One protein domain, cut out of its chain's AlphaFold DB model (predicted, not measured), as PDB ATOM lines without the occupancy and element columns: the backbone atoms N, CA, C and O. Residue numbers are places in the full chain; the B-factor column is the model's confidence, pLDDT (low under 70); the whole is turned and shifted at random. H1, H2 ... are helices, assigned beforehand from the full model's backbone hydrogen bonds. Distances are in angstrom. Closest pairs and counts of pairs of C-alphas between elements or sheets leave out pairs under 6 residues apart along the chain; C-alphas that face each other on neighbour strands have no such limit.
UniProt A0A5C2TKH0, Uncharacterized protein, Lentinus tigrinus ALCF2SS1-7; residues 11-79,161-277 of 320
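This is residues 11 to 79 and 161 to 277 of the 320 residues of an uncharacterized protein of Lentinus tigrinus ALCF2SS1-7 (UniProt A0A5C2TKH0). Long H5 lies in the middle, with H1 and H2 packed on one side and H4 on the other; H3 packs on H4. H1, H2 and H5 form an up-and-down bundle, each running against the one before. The printed part has 186 residues with five named helices, H1 to H5 in order along the chain, which hold 170 of them, and no named strand; its class is all helix, and the whole is loose, with a radius of gyration of the C-alphas of 20.5 A and spans of 66 by 37 by 27 A.

H1, residues 11 to 39, touches the hub H5, residues 241 to 277, closest at C-alphas Tyr 18 and Ala 246, 5.5 A. H2, residues 47 to 79, touches H5 with residues 52 to 59 alone, closest at C-alphas Arg 56 and Ser 256, 6.4 A. H3, residues 161 to 201, and H4, residues 208 to 237, form a hairpin at 22 degrees, closest at C-alphas Val 182 and Asn 231, 5.8 A. H4 and H5 form another at 6 degrees, closest at C-alphas Tyr 223 and Met 258, 5.9 A. Every O i to N i+4 pair is within hydrogen-bond range in H3 and H4, 23 of 25 in H1, 21 of 29 in H2, 31 of 33 in H5.

H1 begins at C-alpha 11 (2.818, -29.146, -15.666); H5 ends at C-alpha 277 (23.533, 20.640, -34.568). H3 measures 59.7 A, H5 55.2 A.

Residues 80 to 160 are not printed; C-alphas 79 and 161 are 37.7 A apart. No link printed whole is long. Confidence is under 70 in 66 residues, among them 199 to 219.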
ATOM      1  N   ILE A  11       3.177 -30.178 -16.648       75.38
ATOM      2  CA  ILE A  11       2.818 -29.146 -15.666       75.38
ATOM      3  C   ILE A  11       4.077 -28.530 -15.035       75.38
ATOM      4  O   ILE A  11       4.185 -27.307 -14.905       75.38
ATOM      5  N   THR A  12       5.062 -29.359 -14.685       78.44
ATOM      6  CA  THR A  12       6.343 -28.891 -14.125       78.44
ATOM      7  C   THR A  12       7.118 -28.047 -15.143       78.44
ATOM      8  O   THR A  12       7.660 -26.991 -14.817       78.44
ATOM      9  N   LEU A  13       7.124 -28.461 -16.412       80.50
ATOM     10  CA  LEU A  13       7.740 -27.687 -17.488       80.50
ATOM     11  C   LEU A  13       7.027 -26.346 -17.697       80.50
ATOM     12  O   LEU A  13       7.689 -25.312 -17.750       80.50
ATOM     13  N   ALA A  14       5.694 -26.333 -17.747       77.38
ATOM     14  CA  ALA A  14       4.919 -25.106 -17.917       77.38
ATOM     15  C   ALA A  14       5.158 -24.100 -16.777       77.38
ATOM     16  O   ALA A  14       5.342 -22.912 -17.040       77.38
ATOM     17  N   THR A  15       5.203 -24.573 -15.529       76.75
ATOM     18  CA  THR A  15       5.470 -23.726 -14.353       76.75
ATOM     19  C   THR A  15       6.896 -23.178 -14.351       76.75
ATOM     20  O   THR A  15       7.077 -21.975 -14.199       76.75
ATOM     21  N   SER A  16       7.905 -24.006 -14.641       81.25
ATOM     22  CA  SER A  16       9.297 -23.536 -14.735       81.25
ATOM     23  C   SER A  16       9.510 -22.493 -15.841       81.25
ATOM     24  O   SER A  16      10.210 -21.502 -15.636       81.25
ATOM     25  N   LEU A  17       8.865 -22.668 -17.002       82.56
ATOM     26  CA  LEU A  17       8.904 -21.693 -18.094       82.56
ATOM     27  C   LEU A  17       8.272 -20.364 -17.684       82.56
ATOM     28  O   LEU A  17       8.744 -19.306 -18.092       82.56
ATOM     29  N   TYR A  18       7.205 -20.414 -16.900       78.81
ATOM     30  CA  TYR A  18       6.523 -19.230 -16.409       78.81
ATOM     31  C   TYR A  18       7.369 -18.441 -15.398       78.81
ATOM     32  O   TYR A  18       7.499 -17.217 -15.504       78.81
ATOM     33  N   ASP A  19       8.005 -19.149 -14.464       80.81
ATOM     34  CA  ASP A  19       8.912 -18.559 -13.477       80.81
ATOM     35  C   ASP A  19      10.132 -17.933 -14.171       80.81
ATOM     36  O   ASP A  19      10.525 -16.804 -13.863       80.81
ATOM     37  N   ALA A  20      10.682 -18.611 -15.186       87.44
ATOM     38  CA  ALA A  20      11.779 -18.092 -15.999       87.44
ATOM     39  C   ALA A  20      11.393 -16.822 -16.784       87.44
ATOM     40  O   ALA A  20      12.176 -15.870 -16.816       87.44
ATOM     41  N   ALA A  21      10.191 -16.765 -17.374       85.38
ATOM     42  CA  ALA A  21       9.697 -15.564 -18.058       85.38
ATOM     43  C   ALA A  21       9.604 -14.369 -17.100       85.38
ATOM     44  O   ALA A  21       9.990 -13.249 -17.437       85.38
ATOM     45  N   THR A  22       9.111 -14.630 -15.891       82.38
ATOM     46  CA  THR A  22       8.950 -13.631 -14.835       82.38
ATOM     47  C   THR A  22      10.303 -13.106 -14.361       82.38
ATOM     48  O   THR A  22      10.509 -11.893 -14.307       82.38
ATOM     49  N   ALA A  23      11.258 -14.004 -14.100       86.19
ATOM     50  CA  ALA A  23      12.622 -13.637 -13.727       86.19
ATOM     51  C   ALA A  23      13.308 -12.797 -14.815       86.19
ATOM     52  O   ALA A  23      13.923 -11.773 -14.509       86.19
ATOM     53  N   LEU A  24      13.153 -13.184 -16.087       87.31
ATOM     54  CA  LEU A  24      13.687 -12.435 -17.224       87.31
ATOM     55  C   LEU A  24      13.079 -11.030 -17.314       87.31
ATOM     56  O   LEU A  24      13.806 -10.061 -17.527       87.31
ATOM     57  N   PHE A  25      11.763 -10.911 -17.126       84.75
ATOM     58  CA  PHE A  25      11.070  -9.625 -17.137       84.75
ATOM     59  C   PHE A  25      11.561  -8.702 -16.011       84.75
ATOM     60  O   PHE A  25      11.872  -7.538 -16.262       84.75
ATOM     61  N   CYS A  26      11.698  -9.221 -14.787       84.31
ATOM     62  CA  CYS A  26      12.250  -8.465 -13.660       84.31
ATOM     63  C   CYS A  26      13.693  -8.017 -13.924       84.31
ATOM     64  O   CYS A  26      14.038  -6.862 -13.673       84.31
ATOM     65  N   TYR A  27      14.524  -8.908 -14.470       87.94
ATOM     66  CA  TYR A  27      15.913  -8.605 -14.796       87.94
ATOM     67  C   TYR A  27      16.036  -7.496 -15.851       87.94
ATOM     68  O   TYR A  27      16.797  -6.543 -15.666       87.94
ATOM     69  N   ASP A  28      15.257  -7.575 -16.935       87.12
ATOM     70  CA  ASP A  28      15.257  -6.533 -17.964       87.12
ATOM     71  C   ASP A  28      14.769  -5.186 -17.413       87.12
ATOM     72  O   ASP A  28      15.347  -4.144 -17.740       87.12
ATOM     73  N   TYR A  29      13.774  -5.204 -16.518       84.38
ATOM     74  CA  TYR A  29      13.277  -3.997 -15.862       84.38
ATOM     75  C   TYR A  29      14.380  -3.288 -15.070       84.38
ATOM     76  O   TYR A  29      14.571  -2.084 -15.232       84.38
ATOM     77  N   CYS A  30      15.163  -4.031 -14.284       86.50
ATOM     78  CA  CYS A  30      16.296  -3.474 -13.543       86.50
ATOM     79  C   CYS A  30      17.346  -2.838 -14.469       86.50
ATOM     80  O   CYS A  30      17.872  -1.768 -14.159       86.50
ATOM     81  N   LEU A  31      17.632  -3.456 -15.621       85.88
ATOM     82  CA  LEU A  31      18.613  -2.939 -16.585       85.88
ATOM     83  C   LEU A  31      18.136  -1.692 -17.338       85.88
ATOM     84  O   LEU A  31      18.938  -0.827 -17.696       85.88
ATOM     85  N   THR A  32      16.846  -1.612 -17.648       82.62
ATOM     86  CA  THR A  32      16.277  -0.510 -18.439       82.62
ATOM     87  C   THR A  32      15.916   0.699 -17.576       82.62
ATOM     88  O   THR A  32      16.039   1.831 -18.053       82.62
ATOM     89  N   PHE A  33      15.651   0.487 -16.282       83.81
ATOM     90  CA  PHE A  33      15.307   1.536 -15.321       83.81
ATOM     91  C   PHE A  33      16.316   2.695 -15.285       83.81
ATOM     92  O   PHE A  33      15.926   3.861 -15.300       83.81
ATOM     93  N   GLY A  34      17.622   2.403 -15.317       82.06
ATOM     94  CA  GLY A  34      18.651   3.451 -15.322       82.06
ATOM     95  C   GLY A  34      18.556   4.383 -16.536       82.06
ATOM     96  O   GLY A  34      18.685   5.600 -16.405       82.06
ATOM     97  N   ARG A  35      18.252   3.824 -17.714       78.56
ATOM     98  CA  ARG A  35      18.056   4.598 -18.950       78.56
ATOM     99  C   ARG A  35      16.724   5.350 -18.938       78.56
ATOM    100  O   ARG A  35      16.665   6.481 -19.409       78.56
ATOM    101  N   GLU A  36      15.673   4.778 -18.361       82.88
ATOM    102  CA  GLU A  36      14.380   5.460 -18.201       82.88
ATOM    103  C   GLU A  36      14.491   6.733 -17.373       82.88
ATOM    104  O   GLU A  36      13.996   7.784 -17.789       82.88
ATOM    105  N   VAL A  37      15.177   6.661 -16.231       80.81
ATOM    106  CA  VAL A  37      15.360   7.818 -15.349       80.81
ATOM    107  C   VAL A  37      16.177   8.915 -16.037       80.81
ATOM    108  O   VAL A  37      15.892  10.093 -15.859       80.81
ATOM    109  N   GLN A  38      17.151   8.563 -16.878       76.75
ATOM    110  CA  GLN A  38      17.971   9.552 -17.588       76.75
ATOM    111  C   GLN A  38      17.262  10.177 -18.801       76.75
ATOM    112  O   GLN A  38      17.369  11.385 -19.037       76.75
ATOM    113  N   TYR A  39      16.544   9.376 -19.593       69.25
ATOM    114  CA  TYR A  39      15.996   9.829 -20.876       69.25
ATOM    115  C   TYR A  39      14.531  10.266 -20.816       69.25
ATOM    116  O   TYR A  39      14.144  11.153 -21.581       69.25
ATOM    117  N   ILE A  40      13.723   9.679 -19.932       73.69
ATOM    118  CA  ILE A  40      12.263   9.865 -19.929       73.69
ATOM    119  C   ILE A  40      11.816  10.747 -18.762       73.69
ATOM    120  O   ILE A  40      11.013  11.651 -18.966       73.69
ATOM    121  N   TRP A  41      12.359  10.539 -17.560       74.94
ATOM    122  CA  TRP A  41      11.917  11.261 -16.360       74.94
ATOM    123  C   TRP A  41      12.178  12.780 -16.356       74.94
ATOM    124  O   TRP A  41      11.339  13.495 -15.812       74.94
ATOM    125  N   PRO A  42      13.259  13.328 -16.954       69.62
ATOM    126  CA  PRO A  42      13.449  14.779 -16.981       69.62
ATOM    127  C   PRO A  42      12.649  15.479 -18.094       69.62
ATOM    128  O   PRO A  42      12.700  16.705 -18.199       69.62
ATOM    129  N   LEU A  43      11.945  14.737 -18.959       63.62
ATOM    130  CA  LEU A  43      11.190  15.307 -20.076       63.62
ATOM    131  C   LEU A  43       9.773  15.718 -19.640       63.62
ATOM    132  O   LEU A  43       9.121  15.028 -18.858       63.62
ATOM    133  N   ARG A  44       9.254  16.824 -20.194       61.34
ATOM    134  CA  ARG A  44       7.824  17.170 -20.076       61.34
ATOM    135  C   ARG A  44       6.995  16.033 -20.681       61.34
ATOM    136  O   ARG A  44       7.376  15.525 -21.732       61.34
ATOM    137  N   LEU A  45       5.890  15.654 -20.029       65.19
ATOM    138  CA  LEU A  45       4.999  14.557 -20.437       65.19
ATOM    139  C   LEU A  45       4.579  14.699 -21.910       65.19
ATOM    140  O   LEU A  45       3.623  15.398 -22.234       65.19
ATOM    141  N   SER A  46       5.320  14.045 -22.800       67.25
ATOM    142  CA  SER A  46       5.053  14.007 -24.233       67.25
ATOM    143  C   SER A  46       4.298  12.724 -24.578       67.25
ATOM    144  O   SER A  46       4.404  11.719 -23.870       67.25
ATOM    145  N   VAL A  47       3.541  12.735 -25.676       69.56
ATOM    146  CA  VAL A  47       2.736  11.591 -26.141       69.56
ATOM    147  C   VAL A  47       3.546  10.279 -26.230       69.56
ATOM    148  O   VAL A  47       3.046   9.261 -25.750       69.56
ATOM    149  N   PRO A  48       4.803  10.255 -26.725       65.25
ATOM    150  CA  PRO A  48       5.623   9.038 -26.747       65.25
ATOM    151  C   PRO A  48       6.009   8.544 -25.349       65.25
ATOM    152  O   PRO A  48       6.110   7.342 -25.122       65.25
ATOM    153  N   SER A  49       6.197   9.458 -24.391       69.94
ATOM    154  CA  SER A  49       6.468   9.103 -22.996       69.94
ATOM    155  C   SER A  49       5.232   8.475 -22.357       69.94
ATOM    156  O   SER A  49       5.346   7.431 -21.723       69.94
ATOM    157  N   LEU A  50       4.039   9.037 -22.588       78.50
ATOM    158  CA  LEU A  50       2.786   8.454 -22.100       78.50
ATOM    159  C   LEU A  50       2.520   7.075 -22.720       78.50
ATOM    160  O   LEU A  50       2.138   6.156 -22.000       78.50
ATOM    161  N   LEU A  51       2.771   6.910 -24.024       74.94
ATOM    162  CA  LEU A  51       2.667   5.619 -24.710       74.94
ATOM    163  C   LEU A  51       3.634   4.590 -24.108       74.94
ATOM    164  O   LEU A  51       3.243   3.454 -23.855       74.94
ATOM    165  N   PHE A  52       4.871   4.998 -23.812       75.81
ATOM    166  CA  PHE A  52       5.845   4.151 -23.127       75.81
ATOM    167  C   PHE A  52       5.341   3.708 -21.745       75.81
ATOM    168  O   PHE A  52       5.349   2.513 -21.444       75.81
ATOM    169  N   PHE A  53       4.829   4.636 -20.928       80.25
ATOM    170  CA  PHE A  53       4.249   4.315 -19.620       80.25
ATOM    171  C   PHE A  53       3.026   3.384 -19.744       80.25
ATOM    172  O   PHE A  53       2.923   2.400 -19.011       80.25
ATOM    173  N   ALA A  54       2.140   3.640 -20.709       77.12
ATOM    174  CA  ALA A  54       0.927   2.860 -20.950       77.12
ATOM    175  C   ALA A  54       1.204   1.442 -21.473       77.12
ATOM    176  O   ALA A  54       0.419   0.536 -21.215       77.12
ATOM    177  N   VAL A  55       2.311   1.221 -22.180       74.31
ATOM    178  CA  VAL A  55       2.704  -0.118 -22.647       74.31
ATOM    179  C   VAL A  55       3.458  -0.888 -21.557       74.31
ATOM    180  O   VAL A  55       3.291  -2.099 -21.418       74.31
ATOM    181  N   ARG A  56       4.278  -0.198 -20.759       79.88
ATOM    182  CA  ARG A  56       5.221  -0.833 -19.828       79.88
ATOM    183  C   ARG A  56       4.619  -1.162 -18.461       79.88
ATOM    184  O   ARG A  56       4.830  -2.254 -17.939       79.88
ATOM    185  N   TYR A  57       3.861  -0.242 -17.871       82.31
ATOM    186  CA  TYR A  57       3.400  -0.384 -16.486       82.31
ATOM    187  C   TYR A  57       2.228  -1.356 -16.313       82.31
ATOM    188  O   TYR A  57       2.238  -2.087 -15.325       82.31
ATOM    189  N   PRO A  58       1.265  -1.479 -17.250       80.69
ATOM    190  CA  PRO A  58       0.239  -2.518 -17.150       80.69
ATOM    191  C   PRO A  58       0.816  -3.932 -17.196       80.69
ATOM    192  O   PRO A  58       0.344  -4.800 -16.465       80.69
ATOM    193  N   ALA A  59       1.865  -4.159 -17.997       74.62
ATOM    194  CA  ALA A  59       2.573  -5.435 -18.020       74.62
ATOM    195  C   ALA A  59       3.221  -5.728 -16.660       74.62
ATOM    196  O   ALA A  59       3.050  -6.819 -16.125       74.62
ATOM    197  N   LEU A  60       3.878  -4.733 -16.057       79.50
ATOM    198  CA  LEU A  60       4.489  -4.868 -14.734       79.50
ATOM    199  C   LEU A  60       3.460  -5.138 -13.633       79.50
ATOM    200  O   LEU A  60       3.663  -6.024 -12.810       79.50
ATOM    201  N   VAL A  61       2.344  -4.412 -13.643       79.19
ATOM    202  CA  VAL A  61       1.247  -4.606 -12.687       79.19
ATOM    203  C   VAL A  61       0.640  -6.000 -12.838       79.19
ATOM    204  O   VAL A  61       0.436  -6.688 -11.842       79.19
ATOM    205  N   ASN A  62       0.405  -6.448 -14.074       76.62
ATOM    206  CA  ASN A  62      -0.085  -7.795 -14.345       76.62
ATOM    207  C   ASN A  62       0.880  -8.862 -13.804       76.62
ATOM    208  O   ASN A  62       0.450  -9.770 -13.097       76.62
ATOM    209  N   THR A  63       2.182  -8.718 -14.060       75.19
ATOM    210  CA  THR A  63       3.216  -9.622 -13.532       75.19
ATOM    211  C   THR A  63       3.283  -9.591 -12.002       75.19
ATOM    212  O   THR A  63       3.416 -10.635 -11.374       75.19
ATOM    213  N   ALA A  64       3.123  -8.426 -11.372       78.75
ATOM    214  CA  ALA A  64       3.097  -8.320  -9.915       78.75
ATOM    215  C   ALA A  64       1.888  -9.049  -9.305       78.75
ATOM    216  O   ALA A  64       2.049  -9.789  -8.338       78.75
ATOM    217  N   PHE A  65       0.692  -8.900  -9.889       77.44
ATOM    218  CA  PHE A  65      -0.497  -9.646  -9.454       77.44
ATOM    219  C   PHE A  65      -0.320 -11.154  -9.588       77.44
ATOM    220  O   PHE A  65      -0.741 -11.905  -8.713       77.44
ATOM    221  N   ILE A  66       0.322 -11.584 -10.667       69.69
ATOM    222  CA  ILE A  66       0.665 -12.980 -10.914       69.69
ATOM    223  C   ILE A  66       1.591 -13.528  -9.822       69.69
ATOM    224  O   ILE A  66       1.303 -14.578  -9.250       69.69
ATOM    225  N   ILE A  67       2.681 -12.815  -9.520       72.56
ATOM    226  CA  ILE A  67       3.637 -13.236  -8.490       72.56
ATOM    227  C   ILE A  67       2.919 -13.306  -7.144       72.56
ATOM    228  O   ILE A  67       3.047 -14.301  -6.444       72.56
ATOM    229  N   LEU A  68       2.103 -12.297  -6.821       72.44
ATOM    230  CA  LEU A  68       1.312 -12.269  -5.592       72.44
ATOM    231  C   LEU A  68       0.332 -13.452  -5.496       72.44
ATOM    232  O   LEU A  68       0.223 -14.036  -4.422       72.44
ATOM    233  N   ASP A  69      -0.341 -13.839  -6.587       67.88
ATOM    234  CA  ASP A  69      -1.206 -15.035  -6.626       67.88
ATOM    235  C   ASP A  69      -0.399 -16.309  -6.325       67.88
ATOM    236  O   ASP A  69      -0.821 -17.148  -5.534       67.88
ATOM    237  N   GLN A  70       0.800 -16.437  -6.896       66.44
ATOM    238  CA  GLN A  70       1.637 -17.627  -6.730       66.44
ATOM    239  C   GLN A  70       2.308 -17.716  -5.353       66.44
ATOM    240  O   GLN A  70       2.362 -18.797  -4.763       66.44
ATOM    241  N   THR A  71       2.823 -16.604  -4.825       63.25
ATOM    242  CA  THR A  71       3.571 -16.586  -3.560       63.25
ATOM    243  C   THR A  71       2.656 -16.592  -2.343       63.25
ATOM    244  O   THR A  71       2.987 -17.221  -1.343       63.25
ATOM    245  N   CYS A  72       1.502 -15.915  -2.414       55.78
ATOM    246  CA  CYS A  72       0.587 -15.786  -1.276       55.78
ATOM    247  C   CYS A  72      -0.149 -17.103  -0.974       55.78
ATOM    248  O   CYS A  72      -0.433 -17.402   0.183       55.78
ATOM    249  N   TRP A  73      -0.403 -17.931  -1.994       50.09
ATOM    250  CA  TRP A  73      -1.131 -19.189  -1.815       50.09
ATOM    251  C   TRP A  73      -0.250 -20.382  -1.443       50.09
ATOM    252  O   TRP A  73      -0.715 -21.216  -0.671       50.09
ATOM    253  N   ARG A  74       1.011 -20.454  -1.905       46.06
ATOM    254  CA  ARG A  74       1.934 -21.532  -1.486       46.06
ATOM    255  C   ARG A  74       2.153 -21.536   0.032       46.06
ATOM    256  O   ARG A  74       2.075 -22.590   0.646       46.06
ATOM    257  N   GLY A  75       2.322 -20.363   0.649       52.06
ATOM    258  CA  GLY A  75       2.492 -20.271   2.104       52.06
ATOM    259  C   GLY A  75       1.245 -20.658   2.911       52.06
ATOM    260  O   GLY A  75       1.367 -21.177   4.013       52.06
ATOM    261  N   MET A  76       0.044 -20.440   2.365       46.19
ATOM    262  CA  MET A  76      -1.218 -20.677   3.078       46.19
ATOM    263  C   MET A  76      -1.715 -22.125   2.952       46.19
ATOM    264  O   MET A  76      -2.406 -22.615   3.842       46.19
ATOM    265  N   THR A  77      -1.357 -22.833   1.875       52.31
ATOM    266  CA  THR A  77      -1.678 -24.260   1.740       52.31
ATOM    267  C   THR A  77      -0.872 -25.113   2.710       52.31
ATOM    268  O   THR A  77      -1.441 -26.011   3.323       52.31
ATOM    269  N   ASP A  78       0.413 -24.817   2.899       51.09
ATOM    270  CA  ASP A  78       1.318 -25.673   3.676       51.09
ATOM    271  C   ASP A  78       0.927 -25.737   5.168       51.09
ATOM    272  O   ASP A  78       0.988 -26.807   5.774       51.09
ATOM    273  N   GLU A  79       0.418 -24.640   5.745       48.00
ATOM    274  CA  GLU A  79      -0.102 -24.628   7.124       48.00
ATOM    275  C   GLU A  79      -1.441 -25.373   7.283       48.00
ATOM    276  O   GLU A  79      -1.673 -26.029   8.300       48.00
ATOM    277  N   LEU A 161     -20.811 -31.208 -22.345       52.72
ATOM    278  CA  LEU A 161     -21.077 -30.628 -23.665       52.72
ATOM    279  C   LEU A 161     -20.598 -29.173 -23.760       52.72
ATOM    280  O   LEU A 161     -19.979 -28.803 -24.761       52.72
ATOM    281  N   LEU A 162     -20.787 -28.354 -22.713       53.66
ATOM    282  CA  LEU A 162     -20.192 -27.013 -22.654       53.66
ATOM    283  C   LEU A 162     -18.663 -27.067 -22.623       53.66
ATOM    284  O   LEU A 162     -18.029 -26.184 -23.184       53.66
ATOM    285  N   SER A 163     -18.055 -28.053 -21.967       53.88
ATOM    286  CA  SER A 163     -16.593 -28.172 -21.887       53.88
ATOM    287  C   SER A 163     -15.991 -28.648 -23.208       53.88
ATOM    288  O   SER A 163     -14.996 -28.074 -23.647       53.88
ATOM    289  N   CYS A 164     -16.632 -29.605 -23.886       52.59
ATOM    290  CA  CYS A 164     -16.231 -30.080 -25.210       52.59
ATOM    291  C   CYS A 164     -16.371 -28.975 -26.266       52.59
ATOM    292  O   CYS A 164     -15.405 -28.672 -26.962       52.59
ATOM    293  N   THR A 165     -17.515 -28.279 -26.314       56.06
ATOM    294  CA  THR A 165     -17.701 -27.138 -27.235       56.06
ATOM    295  C   THR A 165     -16.733 -25.995 -26.925       56.06
ATOM    296  O   THR A 165     -16.135 -25.430 -27.839       56.06
ATOM    297  N   ARG A 166     -16.500 -25.683 -25.641       56.81
ATOM    298  CA  ARG A 166     -15.572 -24.630 -25.190       56.81
ATOM    299  C   ARG A 166     -14.104 -24.971 -25.427       56.81
ATOM    300  O   ARG A 166     -13.306 -24.042 -25.558       56.81
ATOM    301  N   GLY A 167     -13.752 -26.253 -25.468       60.25
ATOM    302  CA  GLY A 167     -12.431 -26.726 -25.862       60.25
ATOM    303  C   GLY A 167     -12.134 -26.293 -27.289       60.25
ATOM    304  O   GLY A 167     -11.237 -25.480 -27.496       60.25
ATOM    305  N   ASP A 168     -12.944 -26.736 -28.248       64.44
ATOM    306  CA  ASP A 168     -12.679 -26.517 -29.673       64.44
ATOM    307  C   ASP A 168     -12.763 -25.046 -30.101       64.44
ATOM    308  O   ASP A 168     -11.878 -24.578 -30.827       64.44
ATOM    309  N   VAL A 169     -13.704 -24.248 -29.567       68.06
ATOM    310  CA  VAL A 169     -13.712 -22.797 -29.861       68.06
ATOM    311  C   VAL A 169     -12.504 -22.051 -29.285       68.06
ATOM    312  O   VAL A 169     -12.074 -21.055 -29.872       68.06
ATOM    313  N   ARG A 170     -11.912 -22.498 -28.165       66.50
ATOM    314  CA  ARG A 170     -10.676 -21.885 -27.641       66.50
ATOM    315  C   ARG A 170      -9.494 -22.154 -28.567       66.50
ATOM    316  O   ARG A 170      -8.711 -21.230 -28.783       66.50
ATOM    317  N   LYS A 171      -9.395 -23.365 -29.135       65.44
ATOM    318  CA  LYS A 171      -8.332 -23.732 -30.089       65.44
ATOM    319  C   LYS A 171      -8.405 -22.850 -31.329       65.44
ATOM    320  O   LYS A 171      -7.437 -22.176 -31.660       65.44
ATOM    321  N   VAL A 172      -9.582 -22.797 -31.958       74.38
ATOM    322  CA  VAL A 172      -9.802 -22.034 -33.196       74.38
ATOM    323  C   VAL A 172      -9.534 -20.547 -32.973       74.38
ATOM    324  O   VAL A 172      -8.765 -19.945 -33.718       74.38
ATOM    325  N   ARG A 173     -10.084 -19.960 -31.902       75.75
ATOM    326  CA  ARG A 173      -9.858 -18.544 -31.584       75.75
ATOM    327  C   ARG A 173      -8.380 -18.228 -31.363       75.75
ATOM    328  O   ARG A 173      -7.915 -17.174 -31.782       75.75
ATOM    329  N   MET A 174      -7.649 -19.121 -30.700       72.75
ATOM    330  CA  MET A 174      -6.229 -18.917 -30.445       72.75
ATOM    331  C   MET A 174      -5.399 -18.989 -31.720       72.75
ATOM    332  O   MET A 174      -4.567 -18.114 -31.937       72.75
ATOM    333  N   VAL A 175      -5.639 -19.992 -32.566       79.19
ATOM    334  CA  VAL A 175      -4.927 -20.132 -33.842       79.19
ATOM    335  C   VAL A 175      -5.152 -18.894 -34.706       79.19
ATOM    336  O   VAL A 175      -4.180 -18.334 -35.197       79.19
ATOM    337  N   ILE A 176      -6.394 -18.404 -34.794       83.12
ATOM    338  CA  ILE A 176      -6.728 -17.175 -35.533       83.12
ATOM    339  C   ILE A 176      -6.001 -15.949 -34.956       83.12
ATOM    340  O   ILE A 176      -5.460 -15.143 -35.706       83.12
ATOM    341  N   ALA A 177      -5.960 -15.801 -33.629       81.94
ATOM    342  CA  ALA A 177      -5.272 -14.677 -32.991       81.94
ATOM    343  C   ALA A 177      -3.746 -14.714 -33.199       81.94
ATOM    344  O   ALA A 177      -3.096 -13.672 -33.249       81.94
ATOM    345  N   ARG A 178      -3.155 -15.909 -33.311       79.88
ATOM    346  CA  ARG A 178      -1.715 -16.066 -33.560       79.88
ATOM    347  C   ARG A 178      -1.369 -15.850 -35.025       79.88
ATOM    348  O   ARG A 178      -0.394 -15.163 -35.308       79.88
ATOM    349  N   THR A 179      -2.169 -16.383 -35.947       86.44
ATOM    350  CA  THR A 179      -1.954 -16.165 -37.381       86.44
ATOM    351  C   THR A 179      -2.073 -14.688 -37.742       86.44
ATOM    352  O   THR A 179      -1.239 -14.198 -38.498       86.44
ATOM    353  N   SER A 180      -3.026 -13.949 -37.161       87.88
ATOM    354  CA  SER A 180      -3.150 -12.507 -37.410       87.88
ATOM    355  C   SER A 180      -1.944 -11.710 -36.904       87.88
ATOM    356  O   SER A 180      -1.471 -10.831 -37.620       87.88
ATOM    357  N   SER A 181      -1.397 -12.049 -35.729       83.25
ATOM    358  CA  SER A 181      -0.180 -11.410 -35.205       83.25
ATOM    359  C   SER A 181       1.037 -11.687 -36.090       83.25
ATOM    360  O   SER A 181       1.773 -10.760 -36.407       83.25
ATOM    361  N   VAL A 182       1.225 -12.934 -36.545       87.88
ATOM    362  CA  VAL A 182       2.336 -13.300 -37.446       87.88
ATOM    363  C   VAL A 182       2.240 -12.543 -38.770       87.88
ATOM    364  O   VAL A 182       3.246 -12.038 -39.263       87.88
ATOM    365  N   VAL A 183       1.037 -12.443 -39.342       89.69
ATOM    366  CA  VAL A 183       0.815 -11.695 -40.588       89.69
ATOM    367  C   VAL A 183       1.086 -10.204 -40.382       89.69
ATOM    368  O   VAL A 183       1.743  -9.594 -41.223       89.69
ATOM    369  N   ALA A 184       0.633  -9.625 -39.268       87.75
ATOM    370  CA  ALA A 184       0.874  -8.220 -38.949       87.75
ATOM    371  C   ALA A 184       2.375  -7.922 -38.796       87.75
ATOM    372  O   ALA A 184       2.887  -7.017 -39.455       87.75
ATOM    373  N   ASP A 185       3.093  -8.719 -38.004       86.06
ATOM    374  CA  ASP A 185       4.535  -8.543 -37.800       86.06
ATOM    375  C   ASP A 185       5.318  -8.767 -39.099       86.06
ATOM    376  O   ASP A 185       6.241  -8.015 -39.408       86.06
ATOM    377  N   GLY A 186       4.918  -9.762 -39.896       87.94
ATOM    378  CA  GLY A 186       5.515 -10.044 -41.200       87.94
ATOM    379  C   GLY A 186       5.324  -8.899 -42.188       87.94
ATOM    380  O   GLY A 186       6.267  -8.538 -42.890       87.94
ATOM    381  N   LEU A 187       4.142  -8.277 -42.203       89.94
ATOM    382  CA  LEU A 187       3.869  -7.104 -43.029       89.94
ATOM    383  C   LEU A 187       4.713  -5.901 -42.584       89.94
ATOM    384  O   LEU A 187       5.340  -5.252 -43.421       89.94
ATOM    385  N   VAL A 188       4.773  -5.622 -41.277       85.56
ATOM    386  CA  VAL A 188       5.595  -4.534 -40.720       85.56
ATOM    387  C   VAL A 188       7.069  -4.747 -41.059       85.56
ATOM    388  O   VAL A 188       7.743  -3.816 -41.515       85.56
ATOM    389  N   LEU A 189       7.565  -5.976 -40.912       86.12
ATOM    390  CA  LEU A 189       8.938  -6.335 -41.248       86.12
ATOM    391  C   LEU A 189       9.193  -6.198 -42.751       86.12
ATOM    392  O   LEU A 189      10.211  -5.628 -43.134       86.12
ATOM    393  N   ALA A 190       8.262  -6.635 -43.603       85.94
ATOM    394  CA  ALA A 190       8.374  -6.502 -45.053       85.94
ATOM    395  C   ALA A 190       8.419  -5.033 -45.495       85.94
ATOM    396  O   ALA A 190       9.261  -4.672 -46.319       85.94
ATOM    397  N   ILE A 191       7.576  -4.169 -44.921       85.81
ATOM    398  CA  ILE A 191       7.595  -2.722 -45.190       85.81
ATOM    399  C   ILE A 191       8.928  -2.115 -44.738       85.81
ATOM    400  O   ILE A 191       9.568  -1.378 -45.493       85.81
ATOM    401  N   THR A 192       9.380  -2.459 -43.529       83.19
ATOM    402  CA  THR A 192      10.643  -1.962 -42.963       83.19
ATOM    403  C   THR A 192      11.839  -2.393 -43.810       83.19
ATOM    404  O   THR A 192      12.715  -1.583 -44.131       83.19
ATOM    405  N   TRP A 193      11.854  -3.657 -44.233       82.06
ATOM    406  CA  TRP A 193      12.900  -4.211 -45.079       82.06
ATOM    407  C   TRP A 193      12.891  -3.584 -46.469       82.06
ATOM    408  O   TRP A 193      13.946  -3.199 -46.966       82.06
ATOM    409  N   SER A 194      11.710  -3.400 -47.063       79.62
ATOM    410  CA  SER A 194      11.565  -2.786 -48.388       79.62
ATOM    411  C   SER A 194      12.100  -1.353 -48.402       79.62
ATOM    412  O   SER A 194      12.872  -1.000 -49.292       79.62
ATOM    413  N   LYS A 195      11.789  -0.546 -47.375       75.44
ATOM    414  CA  LYS A 195      12.354   0.808 -47.238       75.44
ATOM    415  C   LYS A 195      13.863   0.792 -47.015       75.44
ATOM    416  O   LYS A 195      14.579   1.567 -47.642       75.44
ATOM    417  N   THR A 196      14.353  -0.104 -46.161       75.94
ATOM    418  CA  THR A 196      15.794  -0.244 -45.893       75.94
ATOM    419  C   THR A 196      16.557  -0.638 -47.158       75.94
ATOM    420  O   THR A 196      17.625  -0.099 -47.445       75.94
ATOM    421  N   TRP A 197      15.988  -1.554 -47.944       72.62
ATOM    422  CA  TRP A 197      16.553  -1.996 -49.211       72.62
ATOM    423  C   TRP A 197      16.560  -0.876 -50.254       72.62
ATOM    424  O   TRP A 197      17.565  -0.719 -50.945       72.62
ATOM    425  N   ASN A 198      15.495  -0.069 -50.335       74.12
ATOM    426  CA  ASN A 198      15.439   1.053 -51.274       74.12
ATOM    427  C   ASN A 198      16.512   2.109 -50.967       74.12
ATOM    428  O   ASN A 198      17.280   2.482 -51.847       74.12
ATOM    429  N   VAL A 199      16.657   2.484 -49.691       69.44
ATOM    430  CA  VAL A 199      17.700   3.426 -49.244       69.44
ATOM    431  C   VAL A 199      19.103   2.883 -49.522       69.44
ATOM    432  O   VAL A 199      19.978   3.625 -49.958       69.44
ATOM    433  N   ARG A 200      19.335   1.580 -49.317       67.50
ATOM    434  CA  ARG A 200      20.632   0.950 -49.608       67.50
ATOM    435  C   ARG A 200      20.946   0.906 -51.105       67.50
ATOM    436  O   ARG A 200      22.116   0.946 -51.473       67.50
ATOM    437  N   ARG A 201      19.924   0.785 -51.953       65.50
ATOM    438  CA  ARG A 201      20.077   0.689 -53.410       65.50
ATOM    439  C   ARG A 201      20.424   2.036 -54.051       65.50
ATOM    440  O   ARG A 201      21.094   2.047 -55.076       65.50
ATOM    441  N   GLU A 202      20.008   3.137 -53.431       68.62
ATOM    442  CA  GLU A 202      20.184   4.502 -53.943       68.62
ATOM    443  C   GLU A 202      21.329   5.281 -53.262       68.62
ATOM    444  O   GLU A 202      21.529   6.449 -53.574       68.62
ATOM    445  N   ALA A 203      22.094   4.677 -52.342       58.03
ATOM    446  CA  ALA A 203      23.068   5.404 -51.519       58.03
ATOM    447  C   ALA A 203      24.436   5.660 -52.215       58.03
ATOM    448  O   ALA A 203      25.219   4.717 -52.374       58.03
ATOM    449  N   PRO A 204      24.795   6.921 -52.555       67.62
ATOM    450  CA  PRO A 204      26.185   7.343 -52.809       67.62
ATOM    451  C   PRO A 204      27.038   7.302 -51.515       67.62
ATOM    452  O   PRO A 204      26.470   7.131 -50.437       67.62
ATOM    453  N   PRO A 205      28.387   7.447 -51.559       60.28
ATOM    454  CA  PRO A 205      29.245   7.397 -50.362       60.28
ATOM    455  C   PRO A 205      28.733   8.319 -49.240       60.28
ATOM    456  O   PRO A 205      28.676   9.535 -49.385       60.28
ATOM    457  N   MET A 206      28.310   7.706 -48.130       57.56
ATOM    458  CA  MET A 206      27.446   8.330 -47.120       57.56
ATOM    459  C   MET A 206      28.210   9.171 -46.087       57.56
ATOM    460  O   MET A 206      29.205   8.721 -45.505       57.56
ATOM    461  N   ASN A 207      27.642  10.340 -45.770       65.69
ATOM    462  CA  ASN A 207      27.988  11.179 -44.618       65.69
ATOM    463  C   ASN A 207      27.752  10.438 -43.283       65.69
ATOM    464  O   ASN A 207      26.964   9.490 -43.205       65.69
ATOM    465  N   PHE A 208      28.415  10.885 -42.211       62.88
ATOM    466  CA  PHE A 208      28.362  10.266 -40.875       62.88
ATOM    467  C   PHE A 208      26.931  10.121 -40.321       62.88
ATOM    468  O   PHE A 208      26.586   9.067 -39.786       62.88
ATOM    469  N   ALA A 209      26.060  11.108 -40.561       61.03
ATOM    470  CA  ALA A 209      24.658  11.082 -40.138       61.03
ATOM    471  C   ALA A 209      23.866   9.904 -40.737       61.03
ATOM    472  O   ALA A 209      23.176   9.184 -40.017       61.03
ATOM    473  N   SER A 210      24.016   9.625 -42.037       64.00
ATOM    474  CA  SER A 210      23.311   8.502 -42.667       64.00
ATOM    475  C   SER A 210      23.847   7.142 -42.209       64.00
ATOM    476  O   SER A 210      23.097   6.167 -42.210       64.00
ATOM    477  N   LYS A 211      25.112   7.061 -41.766       62.91
ATOM    478  CA  LYS A 211      25.661   5.841 -41.150       62.91
ATOM    479  C   LYS A 211      24.997   5.547 -39.801       62.91
ATOM    480  O   LYS A 211      24.652   4.394 -39.560       62.91
ATOM    481  N   ILE A 212      24.763   6.564 -38.964       64.00
ATOM    482  CA  ILE A 212      24.058   6.406 -37.678       64.00
ATOM    483  C   ILE A 212      22.613   5.956 -37.912       64.00
ATOM    484  O   ILE A 212      22.187   4.959 -37.334       64.00
ATOM    485  N   THR A 213      21.884   6.615 -38.817       66.62
ATOM    486  CA  THR A 213      20.504   6.225 -39.149       66.62
ATOM    487  C   THR A 213      20.430   4.807 -39.714       66.62
ATOM    488  O   THR A 213      19.520   4.058 -39.371       66.62
ATOM    489  N   MET A 214      21.399   4.391 -40.536       65.31
ATOM    490  CA  MET A 214      21.466   3.025 -41.063       65.31
ATOM    491  C   MET A 214      21.723   1.986 -39.960       65.31
ATOM    492  O   MET A 214      21.117   0.915 -39.985       65.31
ATOM    493  N   VAL A 215      22.587   2.295 -38.987       64.56
ATOM    494  CA  VAL A 215      22.830   1.426 -37.824       64.56
ATOM    495  C   VAL A 215      21.579   1.340 -36.942       64.56
ATOM    496  O   VAL A 215      21.175   0.235 -36.595       64.56
ATOM    497  N   LEU A 216      20.897   2.460 -36.688       65.62
ATOM    498  CA  LEU A 216      19.648   2.491 -35.917       65.62
ATOM    499  C   LEU A 216      18.516   1.704 -36.603       65.62
ATOM    500  O   LEU A 216      17.791   0.950 -35.959       65.62
ATOM    501  N   MET A 217      18.373   1.854 -37.924       64.81
ATOM    502  CA  MET A 217      17.380   1.128 -38.726       64.81
ATOM    503  C   MET A 217      17.659  -0.377 -38.745       64.81
ATOM    504  O   MET A 217      16.725  -1.179 -38.668       64.81
ATOM    505  N   ARG A 218      18.940  -0.770 -38.800       66.38
ATOM    506  CA  ARG A 218      19.353  -2.170 -38.663       66.38
ATOM    507  C   ARG A 218      18.933  -2.720 -37.300       66.38
ATOM    508  O   ARG A 218      18.322  -3.786 -37.249       66.38
ATOM    509  N   ASP A 219      19.188  -1.984 -36.224       67.62
ATOM    510  CA  ASP A 219      18.840  -2.416 -34.867       67.62
ATOM    511  C   ASP A 219      17.310  -2.520 -34.689       67.62
ATOM    512  O   ASP A 219      16.819  -3.496 -34.122       67.62
ATOM    513  N   GLY A 220      16.539  -1.624 -35.318       73.81
ATOM    514  CA  GLY A 220      15.080  -1.724 -35.429       73.81
ATOM    515  C   GLY A 220      14.605  -3.030 -36.086       73.81
ATOM    516  O   GLY A 220      13.744  -3.721 -35.537       73.81
ATOM    517  N   THR A 221      15.182  -3.420 -37.229       79.12
ATOM    518  CA  THR A 221      14.799  -4.673 -37.908       79.12
ATOM    519  C   THR A 221      15.104  -5.931 -37.095       79.12
ATOM    520  O   THR A 221      14.343  -6.899 -37.178       79.12
ATOM    521  N   PHE A 222      16.154  -5.928 -36.268       81.50
ATOM    522  CA  PHE A 222      16.454  -7.052 -35.374       81.50
ATOM    523  C   PHE A 222      15.319  -7.301 -34.375       81.50
ATOM    524  O   PHE A 222      14.897  -8.448 -34.210       81.50
ATOM    525  N   TYR A 223      14.762  -6.244 -33.778       82.38
ATOM    526  CA  TYR A 223      13.666  -6.361 -32.815       82.38
ATOM    527  C   TYR A 223      12.396  -6.965 -33.439       82.38
ATOM    528  O   TYR A 223      11.829  -7.912 -32.890       82.38
ATOM    529  N   PHE A 224      11.987  -6.498 -34.625       81.75
ATOM    530  CA  PHE A 224      10.830  -7.059 -35.340       81.75
ATOM    531  C   PHE A 224      11.064  -8.497 -35.819       81.75
ATOM    532  O   PHE A 224      10.143  -9.313 -35.795       81.75
ATOM    533  N   THR A 225      12.297  -8.840 -36.208       85.62
ATOM    534  CA  THR A 225      12.648 -10.209 -36.624       85.62
ATOM    535  C   THR A 225      12.522 -11.186 -35.456       85.62
ATOM    536  O   THR A 225      11.966 -12.271 -35.616       85.62
ATOM    537  N   ILE A 226      12.982 -10.794 -34.263       85.88
ATOM    538  CA  ILE A 226      12.847 -11.606 -33.048       85.88
ATOM    539  C   ILE A 226      11.368 -11.816 -32.698       85.88
ATOM    540  O   ILE A 226      10.973 -12.945 -32.407       85.88
ATOM    541  N   LEU A 227      10.532 -10.773 -32.786       82.19
ATOM    542  CA  LEU A 227       9.086 -10.886 -32.547       82.19
ATOM    543  C   LEU A 227       8.407 -11.839 -33.535       82.19
ATOM    544  O   LEU A 227       7.622 -12.693 -33.122       82.19
ATOM    545  N   LEU A 228       8.776 -11.765 -34.816       85.88
ATOM    546  CA  LEU A 228       8.269 -12.673 -35.841       85.88
ATOM    547  C   LEU A 228       8.683 -14.126 -35.575       85.88
ATOM    548  O   LEU A 228       7.844 -15.021 -35.666       85.88
ATOM    549  N   ILE A 229       9.943 -14.372 -35.199       88.31
ATOM    550  CA  ILE A 229      10.424 -15.717 -34.841       88.31
ATOM    551  C   ILE A 229       9.651 -16.251 -33.634       88.31
ATOM    552  O   ILE A 229       9.194 -17.391 -33.652       88.31
ATOM    553  N   ILE A 230       9.458 -15.435 -32.602       84.69
ATOM    554  CA  ILE A 230       8.740 -15.841 -31.392       84.69
ATOM    555  C   ILE A 230       7.268 -16.146 -31.697       84.69
ATOM    556  O   ILE A 230       6.747 -17.163 -31.237       84.69
ATOM    557  N   ASN A 231       6.603 -15.331 -32.517       85.00
ATOM    558  CA  ASN A 231       5.227 -15.591 -32.943       85.00
ATOM    559  C   ASN A 231       5.121 -16.817 -33.874       85.00
ATOM    560  O   ASN A 231       4.129 -17.548 -33.812       85.00
ATOM    561  N   LEU A 232       6.158 -17.113 -34.663       86.00
ATOM    562  CA  LEU A 232       6.256 -18.335 -35.466       86.00
ATOM    563  C   LEU A 232       6.442 -19.585 -34.591       86.00
ATOM    564  O   LEU A 232       5.772 -20.596 -34.805       86.00
ATOM    565  N   VAL A 233       7.304 -19.506 -33.575       84.75
ATOM    566  CA  VAL A 233       7.506 -20.556 -32.563       84.75
ATOM    567  C   VAL A 233       6.209 -20.795 -31.788       84.75
ATOM    568  O   VAL A 233       5.797 -21.932 -31.581       84.75
ATOM    569  N   ALA A 234       5.480 -19.738 -31.435       78.94
ATOM    570  CA  ALA A 234       4.180 -19.869 -30.789       78.94
ATOM    571  C   ALA A 234       3.154 -20.607 -31.661       78.94
ATOM    572  O   ALA A 234       2.351 -21.393 -31.156       78.94
ATOM    573  N   LEU A 235       3.188 -20.371 -32.973       80.62
ATOM    574  CA  LEU A 235       2.327 -21.054 -33.929       80.62
ATOM    575  C   LEU A 235       2.730 -22.527 -34.105       80.62
ATOM    576  O   LEU A 235       1.844 -23.378 -34.187       80.62
ATOM    577  N   SER A 236       4.025 -22.855 -34.089       79.31
ATOM    578  CA  SER A 236       4.496 -24.244 -34.191       79.31
ATOM    579  C   SER A 236       4.181 -25.067 -32.935       79.31
ATOM    580  O   SER A 236       3.718 -26.205 -33.044       79.31
ATOM    581  N   LEU A 237       4.332 -24.470 -31.750       74.69
ATOM    582  CA  LEU A 237       4.010 -25.088 -30.460       74.69
ATOM    583  C   LEU A 237       2.516 -25.056 -30.110       74.69
ATOM    584  O   LEU A 237       2.110 -25.723 -29.162       74.69
ATOM    585  N   SER A 238       1.676 -24.359 -30.886       67.81
ATOM    586  CA  SER A 238       0.220 -24.290 -30.658       67.81
ATOM    587  C   SER A 238      -0.485 -25.655 -30.661       67.81
ATOM    588  O   SER A 238      -1.604 -25.773 -30.161       67.81
ATOM    589  N   ARG A 239       0.172 -26.701 -31.181       62.59
ATOM    590  CA  ARG A 239      -0.305 -28.090 -31.116       62.59
ATOM    591  C   ARG A 239      -0.205 -28.707 -29.714       62.59
ATOM    592  O   ARG A 239      -0.942 -29.647 -29.430       62.59
ATOM    593  N   ALA A 240       0.656 -28.181 -28.840       66.25
ATOM    594  CA  ALA A 240       0.824 -28.629 -27.460       66.25
ATOM    595  C   ALA A 240      -0.007 -27.750 -26.504       66.25
ATOM    596  O   ALA A 240       0.448 -26.708 -26.030       66.25
ATOM    597  N   PHE A 241      -1.244 -28.170 -26.211       63.78
ATOM    598  CA  PHE A 241      -2.214 -27.376 -25.435       63.78
ATOM    599  C   PHE A 241      -1.737 -26.958 -24.037       63.78
ATOM    600  O   PHE A 241      -2.146 -25.910 -23.542       63.78
ATOM    601  N   GLN A 242      -0.860 -27.746 -23.418       65.44
ATOM    602  CA  GLN A 242      -0.378 -27.520 -22.053       65.44
ATOM    603  C   GLN A 242       0.606 -26.339 -21.937       65.44
ATOM    604  O   GLN A 242       0.717 -25.748 -20.868       65.44
ATOM    605  N   LEU A 243       1.278 -25.931 -23.024       68.00
ATOM    606  CA  LEU A 243       2.279 -24.848 -23.002       68.00
ATOM    607  C   LEU A 243       1.734 -23.485 -23.446       68.00
ATOM    608  O   LEU A 243       2.455 -22.491 -23.464       68.00
ATOM    609  N   ILE A 244       0.454 -23.416 -23.799       71.38
ATOM    610  CA  ILE A 244      -0.171 -22.234 -24.394       71.38
ATOM    611  C   ILE A 244      -0.083 -20.989 -23.501       71.38
ATOM    612  O   ILE A 244       0.224 -19.898 -23.991       71.38
ATOM    613  N   GLU A 245      -0.377 -21.130 -22.207       70.19
ATOM    614  CA  GLU A 245      -0.385 -19.995 -21.275       70.19
ATOM    615  C   GLU A 245       1.035 -19.471 -21.030       70.19
ATOM    616  O   GLU A 245       1.259 -18.256 -21.034       70.19
ATOM    617  N   ALA A 246       2.007 -20.384 -20.930       73.69
ATOM    618  CA  ALA A 246       3.425 -20.052 -20.843       73.69
ATOM    619  C   ALA A 246       3.888 -19.315 -22.109       73.69
ATOM    620  O   ALA A 246       4.399 -18.203 -22.041       73.69
ATOM    621  N   ILE A 247       3.625 -19.859 -23.297       79.00
ATOM    622  CA  ILE A 247       4.013 -19.225 -24.565       79.00
ATOM    623  C   ILE A 247       3.398 -17.825 -24.699       79.00
ATOM    624  O   ILE A 247       4.068 -16.887 -25.125       79.00
ATOM    625  N   SER A 248       2.135 -17.651 -24.302       78.44
ATOM    626  CA  SER A 248       1.486 -16.341 -24.358       78.44
ATOM    627  C   SER A 248       2.131 -15.307 -23.439       78.44
ATOM    628  O   SER A 248       2.209 -14.136 -23.814       78.44
ATOM    629  N   THR A 249       2.566 -15.720 -22.249       79.81
ATOM    630  CA  THR A 249       3.256 -14.832 -21.306       79.81
ATOM    631  C   THR A 249       4.659 -14.497 -21.789       79.81
ATOM    632  O   THR A 249       5.024 -13.326 -21.776       79.81
ATOM    633  N   TRP A 250       5.390 -15.469 -22.336       83.81
ATOM    634  CA  TRP A 250       6.685 -15.237 -22.982       83.81
ATOM    635  C   TRP A 250       6.604 -14.217 -24.119       83.81
ATOM    636  O   TRP A 250       7.409 -13.290 -24.162       83.81
ATOM    637  N   ILE A 251       5.609 -14.334 -25.003       83.12
ATOM    638  CA  ILE A 251       5.397 -13.354 -26.079       83.12
ATOM    639  C   ILE A 251       5.140 -11.973 -25.488       83.12
ATOM    640  O   ILE A 251       5.784 -11.015 -25.890       83.12
ATOM    641  N   ALA A 252       4.236 -11.858 -24.512       82.12
ATOM    642  CA  ALA A 252       3.924 -10.569 -23.898       82.12
ATOM    643  C   ALA A 252       5.158  -9.924 -23.239       82.12
ATOM    644  O   ALA A 252       5.392  -8.727 -23.424       82.12
ATOM    645  N   VAL A 253       5.965 -10.717 -22.525       84.88
ATOM    646  CA  VAL A 253       7.223 -10.287 -21.897       84.88
ATOM    647  C   VAL A 253       8.202  -9.793 -22.954       84.88
ATOM    648  O   VAL A 253       8.662  -8.655 -22.872       84.88
ATOM    649  N   VAL A 254       8.482 -10.599 -23.979       84.38
ATOM    650  CA  VAL A 254       9.457 -10.216 -25.005       84.38
ATOM    651  C   VAL A 254       8.962  -9.019 -25.812       84.38
ATOM    652  O   VAL A 254       9.727  -8.080 -26.005       84.38
ATOM    653  N   THR A 255       7.688  -8.968 -26.203       84.50
ATOM    654  CA  THR A 255       7.102  -7.798 -26.877       84.50
ATOM    655  C   THR A 255       7.255  -6.530 -26.048       84.50
ATOM    656  O   THR A 255       7.669  -5.504 -26.586       84.50
ATOM    657  N   SER A 256       6.992  -6.587 -24.740       84.44
ATOM    658  CA  SER A 256       7.181  -5.437 -23.850       84.44
ATOM    659  C   SER A 256       8.647  -4.983 -23.808       84.44
ATOM    660  O   SER A 256       8.933  -3.796 -23.991       84.44
ATOM    661  N   ILE A 257       9.584  -5.927 -23.658       84.94
ATOM    662  CA  ILE A 257      11.025  -5.647 -23.622       84.94
ATOM    663  C   ILE A 257      11.487  -5.021 -24.944       84.94
ATOM    664  O   ILE A 257      12.100  -3.953 -24.933       84.94
ATOM    665  N   MET A 258      11.155  -5.636 -26.081       83.62
ATOM    666  CA  MET A 258      11.559  -5.161 -27.409       83.62
ATOM    667  C   MET A 258      10.988  -3.773 -27.706       83.62
ATOM    668  O   MET A 258      11.737  -2.885 -28.106       83.62
ATOM    669  N   MET A 259       9.696  -3.545 -27.440       81.50
ATOM    670  CA  MET A 259       9.070  -2.232 -27.647       81.50
ATOM    671  C   MET A 259       9.704  -1.161 -26.761       81.50
ATOM    672  O   MET A 259       9.974  -0.053 -27.225       81.50
ATOM    673  N   SER A 260       9.987  -1.483 -25.497       81.81
ATOM    674  CA  SER A 260      10.609  -0.528 -24.581       81.81
ATOM    675  C   SER A 260      12.030  -0.147 -25.012       81.81
ATOM    676  O   SER A 260      12.371   1.036 -25.007       81.81
ATOM    677  N   ARG A 261      12.834  -1.125 -25.448       83.31
ATOM    678  CA  ARG A 261      14.204  -0.908 -25.929       83.31
ATOM    679  C   ARG A 261      14.216  -0.127 -27.234       83.31
ATOM    680  O   ARG A 261      14.937   0.857 -27.316       83.31
ATOM    681  N   PHE A 262      13.347  -0.475 -28.178       81.38
ATOM    682  CA  PHE A 262      13.189   0.268 -29.424       81.38
ATOM    683  C   PHE A 262      12.869   1.750 -29.179       81.38
ATOM    684  O   PHE A 262      13.516   2.625 -29.750       81.38
ATOM    685  N   ILE A 263      11.915   2.049 -28.288       79.88
ATOM    686  CA  ILE A 263      11.554   3.435 -27.949       79.88
ATOM    687  C   ILE A 263      12.721   4.165 -27.267       79.88
ATOM    688  O   ILE A 263      12.970   5.337 -27.559       79.88
ATOM    689  N   LEU A 264      13.444   3.495 -26.364       78.06
ATOM    690  CA  LEU A 264      14.606   4.079 -25.689       78.06
ATOM    691  C   LEU A 264      15.754   4.367 -26.663       78.06
ATOM    692  O   LEU A 264      16.342   5.445 -26.592       78.06
ATOM    693  N   ASP A 265      16.038   3.448 -27.583       79.75
ATOM    694  CA  ASP A 265      17.093   3.601 -28.589       79.75
ATOM    695  C   ASP A 265      16.735   4.723 -29.582       79.75
ATOM    696  O   ASP A 265      17.587   5.546 -29.928       79.75
ATOM    697  N   LEU A 266      15.450   4.847 -29.947       75.94
ATOM    698  CA  LEU A 266      14.938   5.961 -30.748       75.94
ATOM    699  C   LEU A 266      15.137   7.312 -30.038       75.94
ATOM    700  O   LEU A 266      15.605   8.276 -30.647       75.94
ATOM    701  N   HIS A 267      14.815   7.397 -28.743       75.94
ATOM    702  CA  HIS A 267      15.023   8.618 -27.956       75.94
ATOM    703  C   HIS A 267      16.504   8.964 -27.775       75.94
ATOM    704  O   HIS A 267      16.862  10.143 -27.836       75.94
ATOM    705  N   ALA A 268      17.361   7.967 -27.556       74.62
ATOM    706  CA  ALA A 268      18.800   8.178 -27.436       74.62
ATOM    707  C   ALA A 268      19.379   8.763 -28.735       74.62
ATOM    708  O   ALA A 268      20.103   9.757 -28.688       74.62
ATOM    709  N   ALA A 269      18.986   8.218 -29.890       72.19
ATOM    710  CA  ALA A 269      19.400   8.725 -31.196       72.19
ATOM    711  C   ALA A 269      18.890  10.149 -31.470       72.19
ATOM    712  O   ALA A 269      19.651  11.002 -31.926       72.19
ATOM    713  N   ALA A 270      17.628  10.440 -31.133       70.94
ATOM    714  CA  ALA A 270      17.056  11.774 -31.308       70.94
ATOM    715  C   ALA A 270      17.804  12.847 -30.496       70.94
ATOM    716  O   ALA A 270      18.025  13.953 -30.988       70.94
ATOM    717  N   ARG A 271      18.242  12.529 -29.270       67.75
ATOM    718  CA  ARG A 271      19.038  13.459 -28.452       67.75
ATOM    719  C   ARG A 271      20.449  13.667 -28.998       67.75
ATOM    720  O   ARG A 271      20.934  14.794 -28.952       67.75
ATOM    721  N   LEU A 272      21.093  12.627 -29.526       64.94
ATOM    722  CA  LEU A 272      22.425  12.763 -30.127       64.94
ATOM    723  C   LEU A 272      22.417  13.741 -31.310       64.94
ATOM    724  O   LEU A 272      23.299  14.589 -31.390       64.94
ATOM    725  N   HIS A 273      21.377  13.705 -32.148       60.03
ATOM    726  CA  HIS A 273      21.223  14.665 -33.245       60.03
ATOM    727  C   HIS A 273      21.120  16.118 -32.769       60.03
ATOM    728  O   HIS A 273      21.734  16.995 -33.366       60.03
ATOM    729  N   THR A 274      20.410  16.386 -31.666       60.03
ATOM    730  CA  THR A 274      20.316  17.765 -31.157       60.03
ATOM    731  C   THR A 274      21.670  18.334 -30.737       60.03
ATOM    732  O   THR A 274      21.897  19.525 -30.905       60.03
ATOM    733  N   VAL A 275      22.588  17.507 -30.224       58.16
ATOM    734  CA  VAL A 275      23.886  17.975 -29.709       58.16
ATOM    735  C   VAL A 275      24.863  18.309 -30.840       58.16
ATOM    736  O   VAL A 275      25.576  19.303 -30.722       58.16
ATOM    737  N   ASP A 276      24.857  17.551 -31.942       51.38
ATOM    738  CA  ASP A 276      25.727  17.814 -33.105       51.38
ATOM    739  C   ASP A 276      25.343  19.128 -33.819       51.38
ATOM    740  O   ASP A 276      26.212  19.943 -34.144       51.38
ATOM    741  N   ASP A 277      24.040  19.406 -33.949       50.72
ATOM    742  CA  ASP A 277      23.533  20.640 -34.568       50.72
ATOM    743  C   ASP A 277      23.717  21.884 -33.673       50.72
ATOM    744  O   ASP A 277      23.764  23.010 -34.170       50.72
TER     745      ASP A 277